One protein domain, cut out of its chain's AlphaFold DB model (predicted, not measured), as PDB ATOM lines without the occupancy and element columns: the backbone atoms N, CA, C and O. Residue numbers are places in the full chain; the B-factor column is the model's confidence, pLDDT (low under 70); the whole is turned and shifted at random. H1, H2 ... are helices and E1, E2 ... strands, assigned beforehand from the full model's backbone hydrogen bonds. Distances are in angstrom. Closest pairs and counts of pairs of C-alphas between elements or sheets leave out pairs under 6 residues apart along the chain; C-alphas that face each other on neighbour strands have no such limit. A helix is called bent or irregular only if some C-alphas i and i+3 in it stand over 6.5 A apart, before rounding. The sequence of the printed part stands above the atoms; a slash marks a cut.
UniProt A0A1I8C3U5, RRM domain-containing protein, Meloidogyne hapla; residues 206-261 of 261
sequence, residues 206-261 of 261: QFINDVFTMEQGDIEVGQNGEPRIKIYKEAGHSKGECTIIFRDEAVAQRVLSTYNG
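This is residues 206 to 261 of the 261 residues of the protein "RRM domain-containing protein" of Meloidogyne hapla (UniProt A0A1I8C3U5). What does the printed part look like? It is a long two-stranded hairpin of E1 and E2, bent in E2, with a helix near each strand's open-end residue: H2 comes just after the end of E2, and H1 lies near the hairpin with its residues 206 to 212. A long loop, residues 216 to 228, leads from H1 to E1. What is it made of? The printed part has 56 residues with two named helices and two named strands, in the order H1, E1, E2, H2; the sheet's order is E1 - E2, antiparallel, and the class is mixed, helices and strands. How spread out is it? It is only just compact, close to loose, with a radius of gyration of the C-alphas of 11.9 A, and it is flat, spanning 35 by 32 by 17 A.

How near does H1, residues 206 to 215, come to E1, residues 229 to 234? Their closest C-alphas, those of Asn 209 and Ile 229, are 7.8 A apart, and 2 pairs of C-alphas are within 8 A. How does E1 pair with E2, residues 237 to 245? They are antiparallel neighbours and form a hairpin, with 157 degrees between their directions. N 230 and O 243 are within hydrogen-bond range at 2.8 A, as are N 239 and O 232 at 2.9 A. Where does H2, residues 249 to 259, stand? E1 and H2 are apart, and H1 and H2 are only just apart, their closest C-alphas being 8.4 A from each other. How do the helix backbones run? In H1 and H2 every O i to N i+4 pair is within hydrogen-bond range.

Where does the first element begin? C-alpha 206 of H1 is at (-36.650, 51.985, -42.748), and H1 measures 14.2 A from first to last C-alpha. How long are the strands? E1 measures 16.4 A, and E2 measures 21.8 A from C-alpha 237 at (-30.763, 45.231, -56.637) to C-alpha 245; E2 bends by 69 degrees at residue 240. Where does the last element end? H2 measures 15.3 A and ends with C-alpha 259 at (-52.750, 42.615, -47.718).

How large is it? The two C-alphas farthest apart, those of Ala 235 and Ala 250, are 35.2 A from each other. How is it joined? The printed part has no cut and ends at residue 261, the chain's last; the link from H1 to E1 is long, with 13 residues, while those from E1 to E2 and from E2 to H2 are tight. Where is confidence low? The mean pLDDT of the printed part is 82.5, and residues 214 to 217 and residue 261 are under 70.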
ATOM      1  N   GLN A 206     -35.990  50.894 -43.465       84.44
ATOM      2  CA  GLN A 206     -36.650  51.985 -42.748       84.44
ATOM      3  C   GLN A 206     -38.028  52.309 -43.336       84.44
ATOM      4  O   GLN A 206     -38.999  52.413 -42.602       84.44
ATOM      5  N   PHE A 207     -38.136  52.404 -44.660       85.31
ATOM      6  CA  PHE A 207     -39.397  52.662 -45.352       85.31
ATOM      7  C   PHE A 207     -40.404  51.540 -45.105       85.31
ATOM      8  O   PHE A 207     -41.568  51.800 -44.817       85.31
ATOM      9  N   ILE A 208     -39.949  50.286 -45.186       86.00
ATOM     10  CA  ILE A 208     -40.785  49.127 -44.869       86.00
ATOM     11  C   ILE A 208     -41.226  49.213 -43.402       86.00
ATOM     12  O   ILE A 208     -42.409  49.062 -43.110       86.00
ATOM     13  N   ASN A 209     -40.316  49.523 -42.476       84.62
ATOM     14  CA  ASN A 209     -40.667  49.693 -41.072       84.62
ATOM     15  C   ASN A 209     -41.742  50.765 -40.864       84.62
ATOM     16  O   ASN A 209     -42.742  50.480 -40.209       84.62
ATOM     17  N   ASP A 210     -41.571  51.947 -41.454       83.50
ATOM     18  CA  ASP A 210     -42.492  53.066 -41.284       83.50
ATOM     19  C   ASP A 210     -43.894  52.710 -41.805       83.50
ATOM     20  O   ASP A 210     -44.879  52.919 -41.101       83.50
ATOM     21  N   VAL A 211     -44.002  52.097 -42.990       82.38
ATOM     22  CA  VAL A 211     -45.296  51.713 -43.586       82.38
ATOM     23  C   VAL A 211     -46.023  50.673 -42.728       82.38
ATOM     24  O   VAL A 211     -47.190  50.854 -42.381       82.38
ATOM     25  N   PHE A 212     -45.338  49.597 -42.337       80.12
ATOM     26  CA  PHE A 212     -45.973  48.501 -41.597       80.12
ATOM     27  C   PHE A 212     -46.262  48.856 -40.128       80.12
ATOM     28  O   PHE A 212     -47.283  48.423 -39.583       80.12
ATOM     29  N   THR A 213     -45.421  49.692 -39.508       77.75
ATOM     30  CA  THR A 213     -45.651  50.194 -38.143       77.75
ATOM     31  C   THR A 213     -46.792  51.209 -38.113       77.75
ATOM     32  O   THR A 213     -47.599  51.197 -37.184       77.75
ATOM     33  N   MET A 214     -46.904  52.063 -39.136       66.06
ATOM     34  CA  MET A 214     -47.947  53.085 -39.211       66.06
ATOM     35  C   MET A 214     -49.329  52.496 -39.528       66.06
ATOM     36  O   MET A 214     -50.323  52.995 -39.000       66.06
ATOM     37  N   GLU A 215     -49.415  51.439 -40.345       61.59
ATOM     38  CA  GLU A 215     -50.714  50.893 -40.762       61.59
ATOM     39  C   GLU A 215     -51.259  49.749 -39.889       61.59
ATOM     40  O   GLU A 215     -52.484  49.602 -39.828       61.59
ATOM     41  N   GLN A 216     -50.436  48.900 -39.248       60.38
ATOM     42  CA  GLN A 216     -50.970  47.633 -38.702       60.38
ATOM     43  C   GLN A 216     -50.268  47.026 -37.462       60.38
ATOM     44  O   GLN A 216     -50.895  46.180 -36.813       60.38
ATOM     45  N   GLY A 217     -49.046  47.420 -37.068       62.12
ATOM     46  CA  GLY A 217     -48.499  47.062 -35.742       62.12
ATOM     47  C   GLY A 217     -46.976  46.944 -35.604       62.12
ATOM     48  O   GLY A 217     -46.228  47.149 -36.553       62.12
ATOM     49  N   ASP A 218     -46.529  46.593 -34.391       77.56
ATOM     50  CA  ASP A 218     -45.111  46.536 -34.010       77.56
ATOM     51  C   ASP A 218     -44.356  45.386 -34.701       77.56
ATOM     52  O   ASP A 218     -44.638  44.194 -34.504       77.56
ATOM     53  N   ILE A 219     -43.325  45.752 -35.462       82.50
ATOM     54  CA  ILE A 219     -42.324  44.820 -35.987       82.50
ATOM     55  C   ILE A 219     -41.408  44.385 -34.838       82.50
ATOM     56  O   ILE A 219     -41.075  45.177 -33.954       82.50
ATOM     57  N   GLU A 220     -40.995  43.118 -34.833       83.62
ATOM     58  CA  GLU A 220     -40.005  42.648 -33.873       83.62
ATOM     59  C   GLU A 220     -38.693  43.408 -34.084       83.62
ATOM     60  O   GLU A 220     -38.193  43.528 -35.203       83.62
ATOM     61  N   VAL A 221     -38.123  43.917 -32.999       85.62
ATOM     62  CA  VAL A 221     -36.860  44.649 -33.024       85.62
ATOM     63  C   VAL A 221     -35.740  43.711 -32.576       85.62
ATOM     64  O   VAL A 221     -35.874  42.986 -31.590       85.62
ATOM     65  N   GLY A 222     -34.642  43.686 -33.328       80.12
ATOM     66  CA  GLY A 222     -33.442  42.924 -33.008       80.12
ATOM     67  C   GLY A 222     -32.718  43.460 -31.770       80.12
ATOM     68  O   GLY A 222     -33.049  44.506 -31.216       80.12
ATOM     69  N   GLN A 223     -31.672  42.753 -31.336       73.69
ATOM     70  CA  GLN A 223     -30.883  43.151 -30.157       73.69
ATOM     71  C   GLN A 223     -30.193  44.515 -30.320       73.69
ATOM     72  O   GLN A 223     -29.886  45.179 -29.335       73.69
ATOM     73  N   ASN A 224     -29.956  44.924 -31.562       78.50
ATOM     74  CA  ASN A 224     -29.359  46.193 -31.959       78.50
ATOM     75  C   ASN A 224     -30.374  47.343 -32.091       78.50
ATOM     76  O   ASN A 224     -29.973  48.452 -32.431       78.50
ATOM     77  N   GLY A 225     -31.663  47.110 -31.830       77.00
ATOM     78  CA  GLY A 225     -32.689  48.138 -32.008       77.00
ATOM     79  C   GLY A 225     -33.188  48.279 -33.451       77.00
ATOM     80  O   GLY A 225     -34.049  49.115 -33.707       77.00
ATOM     81  N   GLU A 226     -32.691  47.461 -34.383       81.69
ATOM     82  CA  GLU A 226     -33.123  47.481 -35.782       81.69
ATOM     83  C   GLU A 226     -34.323  46.554 -36.006       81.69
ATOM     84  O   GLU A 226     -34.380  45.461 -35.433       81.69
ATOM     85  N   PRO A 227     -35.294  46.947 -36.844       85.62
ATOM     86  CA  PRO A 227     -36.437  46.101 -37.148       85.62
ATOM     87  C   PRO A 227     -36.008  44.827 -37.882       85.62
ATOM     88  O   PRO A 227     -35.185  44.858 -38.796       85.62
ATOM     89  N   ARG A 228     -36.591  43.686 -37.506       87.00
ATOM     90  CA  ARG A 228     -36.292  42.376 -38.101       87.00
ATOM     91  C   ARG A 228     -36.984  42.222 -39.455       87.00
ATOM     92  O   ARG A 228     -37.978  41.508 -39.599       87.00
ATOM     93  N   ILE A 229     -36.426  42.902 -40.450       89.88
ATOM     94  CA  ILE A 229     -36.851  42.883 -41.848       89.88
ATOM     95  C   ILE A 229     -35.705  42.314 -42.679       89.88
ATOM     96  O   ILE A 229     -34.557  42.721 -42.539       89.88
ATOM     97  N   LYS A 230     -36.010  41.365 -43.562       90.31
ATOM     98  CA  LYS A 230     -35.041  40.785 -44.491       90.31
ATOM     99  C   LYS A 230     -35.473  41.069 -45.919       90.31
ATOM    100  O   LYS A 230     -36.403  40.439 -46.407       90.31
ATOM    101  N   ILE A 231     -34.795  41.996 -46.591       90.12
ATOM    102  CA  ILE A 231     -35.038  42.304 -48.007       90.12
ATOM    103  C   ILE A 231     -34.200  41.371 -48.884       90.12
ATOM    104  O   ILE A 231     -32.975  41.313 -48.746       90.12
ATOM    105  N   TYR A 232     -34.836  40.664 -49.815       90.19
ATOM    106  CA  TYR A 232     -34.137  39.824 -50.783       90.19
ATOM    107  C   TYR A 232     -33.604  40.679 -51.935       90.19
ATOM    108  O   TYR A 232     -34.332  41.468 -52.545       90.19
ATOM    109  N   LYS A 233     -32.310  40.530 -52.230       90.31
ATOM    110  CA  LYS A 233     -31.599  41.270 -53.281       90.31
ATOM    111  C   LYS A 233     -30.924  40.302 -54.250       90.31
ATOM    112  O   LYS A 233     -30.396  39.275 -53.830       90.31
ATOM    113  N   GLU A 234     -30.902  40.651 -55.529       87.94
ATOM    114  CA  GLU A 234     -30.223  39.925 -56.601       87.94
ATOM    115  C   GLU A 234     -29.301  40.882 -57.356       87.94
ATOM    116  O   GLU A 234     -29.701  41.983 -57.721       87.94
ATOM    117  N   ALA A 235     -28.032  40.494 -57.524       87.12
ATOM    118  CA  ALA A 235     -26.995  41.328 -58.142       87.12
ATOM    119  C   ALA A 235     -26.885  42.760 -57.556       87.12
ATOM    120  O   ALA A 235     -26.520  43.700 -58.253       87.12
ATOM    121  N   GLY A 236     -27.204  42.931 -56.266       80.44
ATOM    122  CA  GLY A 236     -27.186  44.229 -55.578       80.44
ATOM    123  C   GLY A 236     -28.482  45.043 -55.689       80.44
ATOM    124  O   GLY A 236     -28.619  46.042 -54.986       80.44
ATOM    125  N   HIS A 237     -29.454  44.597 -56.485       81.69
ATOM    126  CA  HIS A 237     -30.763  45.231 -56.637       81.69
ATOM    127  C   HIS A 237     -31.824  44.505 -55.803       81.69
ATOM    128  O   HIS A 237     -31.814  43.279 -55.715       81.69
ATOM    129  N   SER A 238     -32.743  45.235 -55.168       85.50
ATOM    130  CA  SER A 238     -33.849  44.615 -54.427       85.50
ATOM    131  C   SER A 238     -34.763  43.859 -55.382       85.50
ATOM    132  O   SER A 238     -35.154  44.408 -56.403       85.50
ATOM    133  N   LYS A 239     -35.142  42.624 -55.040       89.19
ATOM    134  CA  LYS A 239     -36.077  41.808 -55.835       89.19
ATOM    135  C   LYS A 239     -37.539  42.236 -55.676       89.19
ATOM    136  O   LYS A 239     -38.418  41.655 -56.298       89.19
ATOM    137  N   GLY A 240     -37.802  43.218 -54.813       89.06
ATOM    138  CA  GLY A 240     -39.160  43.571 -54.405       89.06
ATOM    139  C   GLY A 240     -39.794  42.528 -53.482       89.06
ATOM    140  O   GLY A 240     -41.013  42.463 -53.366       89.06
ATOM    141  N   GLU A 241     -38.978  41.705 -52.826       91.25
ATOM    142  CA  GLU A 241     -39.421  40.663 -51.905       91.25
ATOM    143  C   GLU A 241     -38.786  40.896 -50.534       91.25
ATOM    144  O   GLU A 241     -37.590  41.199 -50.441       91.25
ATOM    145  N   CYS A 242     -39.556  40.742 -49.459       91.75
ATOM    146  CA  CYS A 242     -39.014  40.775 -48.105       91.75
ATOM    147  C   CYS A 242     -39.728  39.806 -47.159       91.75
ATOM    148  O   CYS A 242     -40.881  39.434 -47.363       91.75
ATOM    149  N   THR A 243     -39.034  39.424 -46.092       91.75
ATOM    150  CA  THR A 243     -39.616  38.740 -44.936       91.75
ATOM    151  C   THR A 243     -39.649  39.707 -43.759       91.75
ATOM    152  O   THR A 243     -38.628  40.318 -43.437       91.75
ATOM    153  N   ILE A 244     -40.796  39.824 -43.093       90.00
ATOM    154  CA  ILE A 244     -40.980  40.654 -41.896       90.00
ATOM    155  C   ILE A 244     -41.358  39.756 -40.724       90.00
ATOM    156  O   ILE A 244     -42.234  38.896 -40.844       90.00
ATOM    157  N   ILE A 245     -40.699  39.973 -39.587       89.62
ATOM    158  CA  ILE A 245     -41.012  39.298 -38.329       89.62
ATOM    159  C   ILE A 245     -41.775  40.271 -37.435       89.62
ATOM    160  O   ILE A 245     -41.243  41.302 -37.028       89.62
ATOM    161  N   PHE A 246     -43.023  39.945 -37.122       89.12
ATOM    162  CA  PHE A 246     -43.857  40.731 -36.219       89.12
ATOM    163  C   PHE A 246     -43.653  40.304 -34.770       89.12
ATOM    164  O   PHE A 246     -43.346  39.143 -34.481       89.12
ATOM    165  N   ARG A 247     -43.883  41.249 -33.854       86.75
ATOM    166  CA  ARG A 247     -43.815  40.992 -32.413       86.75
ATOM    167  C   ARG A 247     -44.875  39.988 -31.954       86.75
ATOM    168  O   ARG A 247     -44.578  39.125 -31.136       86.75
ATOM    169  N   ASP A 248     -46.080  40.089 -32.519       85.12
ATOM    170  CA  ASP A 248     -47.238  39.277 -32.147       85.12
ATOM    171  C   ASP A 248     -47.868  38.571 -33.357       85.12
ATOM    172  O   ASP A 248     -48.057  39.154 -34.427       85.12
ATOM    173  N   GLU A 249     -48.307  37.324 -33.156       86.31
ATOM    174  CA  GLU A 249     -49.051  36.545 -34.161       86.31
ATOM    175  C   GLU A 249     -50.373  37.225 -34.561       86.31
ATOM    176  O   GLU A 249     -50.753  37.220 -35.729       86.31
ATOM    177  N   ALA A 250     -51.060  37.863 -33.608       84.81
ATOM    178  CA  ALA A 250     -52.314  38.570 -33.871       84.81
ATOM    179  C   ALA A 250     -52.123  39.798 -34.781       84.81
ATOM    180  O   ALA A 250     -53.037  40.188 -35.510       84.81
ATOM    181  N   VAL A 251     -50.943  40.426 -34.747       84.81
ATOM    182  CA  VAL A 251     -50.584  41.504 -35.679       84.81
ATOM    183  C   VAL A 251     -50.343  40.912 -37.062       84.81
ATOM    184  O   VAL A 251     -50.978  41.351 -38.017       84.81
ATOM    185  N   ALA A 252     -49.535  39.853 -37.157       85.00
ATOM    186  CA  ALA A 252     -49.274  39.176 -38.425       85.00
ATOM    187  C   ALA A 252     -50.566  38.685 -39.109       85.00
ATOM    188  O   ALA A 252     -50.754  38.905 -40.300       85.00
ATOM    189  N   GLN A 253     -51.513  38.093 -38.375       85.00
ATOM    190  CA  GLN A 253     -52.794  37.662 -38.952       85.00
ATOM    191  C   GLN A 253     -53.638  38.817 -39.504       85.00
ATOM    192  O   GLN A 253     -54.279  38.665 -40.546       85.00
ATOM    193  N   ARG A 254     -53.643  39.972 -38.826       83.38
ATOM    194  CA  ARG A 254     -54.354  41.167 -39.305       83.38
ATOM    195  C   ARG A 254     -53.712  41.713 -40.571       83.38
ATOM    196  O   ARG A 254     -54.413  41.881 -41.559       83.38
ATOM    197  N   VAL A 255     -52.389  41.872 -40.565       84.56
ATOM    198  CA  VAL A 255     -51.615  42.309 -41.735       84.56
ATOM    199  C   VAL A 255     -51.863  41.374 -42.917       84.56
ATOM    200  O   VAL A 255     -52.191  41.830 -44.007       84.56
ATOM    201  N   LEU A 256     -51.781  40.062 -42.695       85.25
ATOM    202  CA  LEU A 256     -52.066  39.071 -43.725       85.25
ATOM    203  C   LEU A 256     -53.492  39.220 -44.264       85.25
ATOM    204  O   LEU A 256     -53.682  39.210 -45.468       85.25
ATOM    205  N   SER A 257     -54.492  39.397 -43.402       83.12
ATOM    206  CA  SER A 257     -55.884  39.567 -43.844       83.12
ATOM    207  C   SER A 257     -56.101  40.861 -44.638       83.12
ATOM    208  O   SER A 257     -56.945  40.885 -45.530       83.12
ATOM    209  N   THR A 258     -55.346  41.918 -44.334       82.69
ATOM    210  CA  THR A 258     -55.435  43.227 -44.997       82.69
ATOM    211  C   THR A 258     -54.736  43.244 -46.362       82.69
ATOM    212  O   THR A 258     -55.270  43.828 -47.302       82.69
ATOM    213  N   TYR A 259     -53.572  42.597 -46.494       77.62
ATOM    214  CA  TYR A 259     -52.750  42.615 -47.718       77.62
ATOM    215  C   TYR A 259     -52.703  41.273 -48.467       77.62
ATOM    216  O   TYR A 259     -51.783  41.029 -49.242       77.62
ATOM    217  N   ASN A 260     -53.649  40.364 -48.231       74.00
ATOM    218  CA  ASN A 260     -53.794  39.166 -49.059       74.00
ATOM    219  C   ASN A 260     -54.651  39.509 -50.287       74.00
ATOM    220  O   ASN A 260     -55.881  39.467 -50.211       74.00
ATOM    221  N   GLY A 261     -53.989  39.901 -51.382       51.94
ATOM    222  CA  GLY A 261     -54.593  40.227 -52.682       51.94
ATOM    223  C   GLY A 261     -54.188  39.280 -53.805       51.94
ATOM    224  O   GLY A 261     -53.019  38.839 -53.837       51.94
TER     225      GLY A 261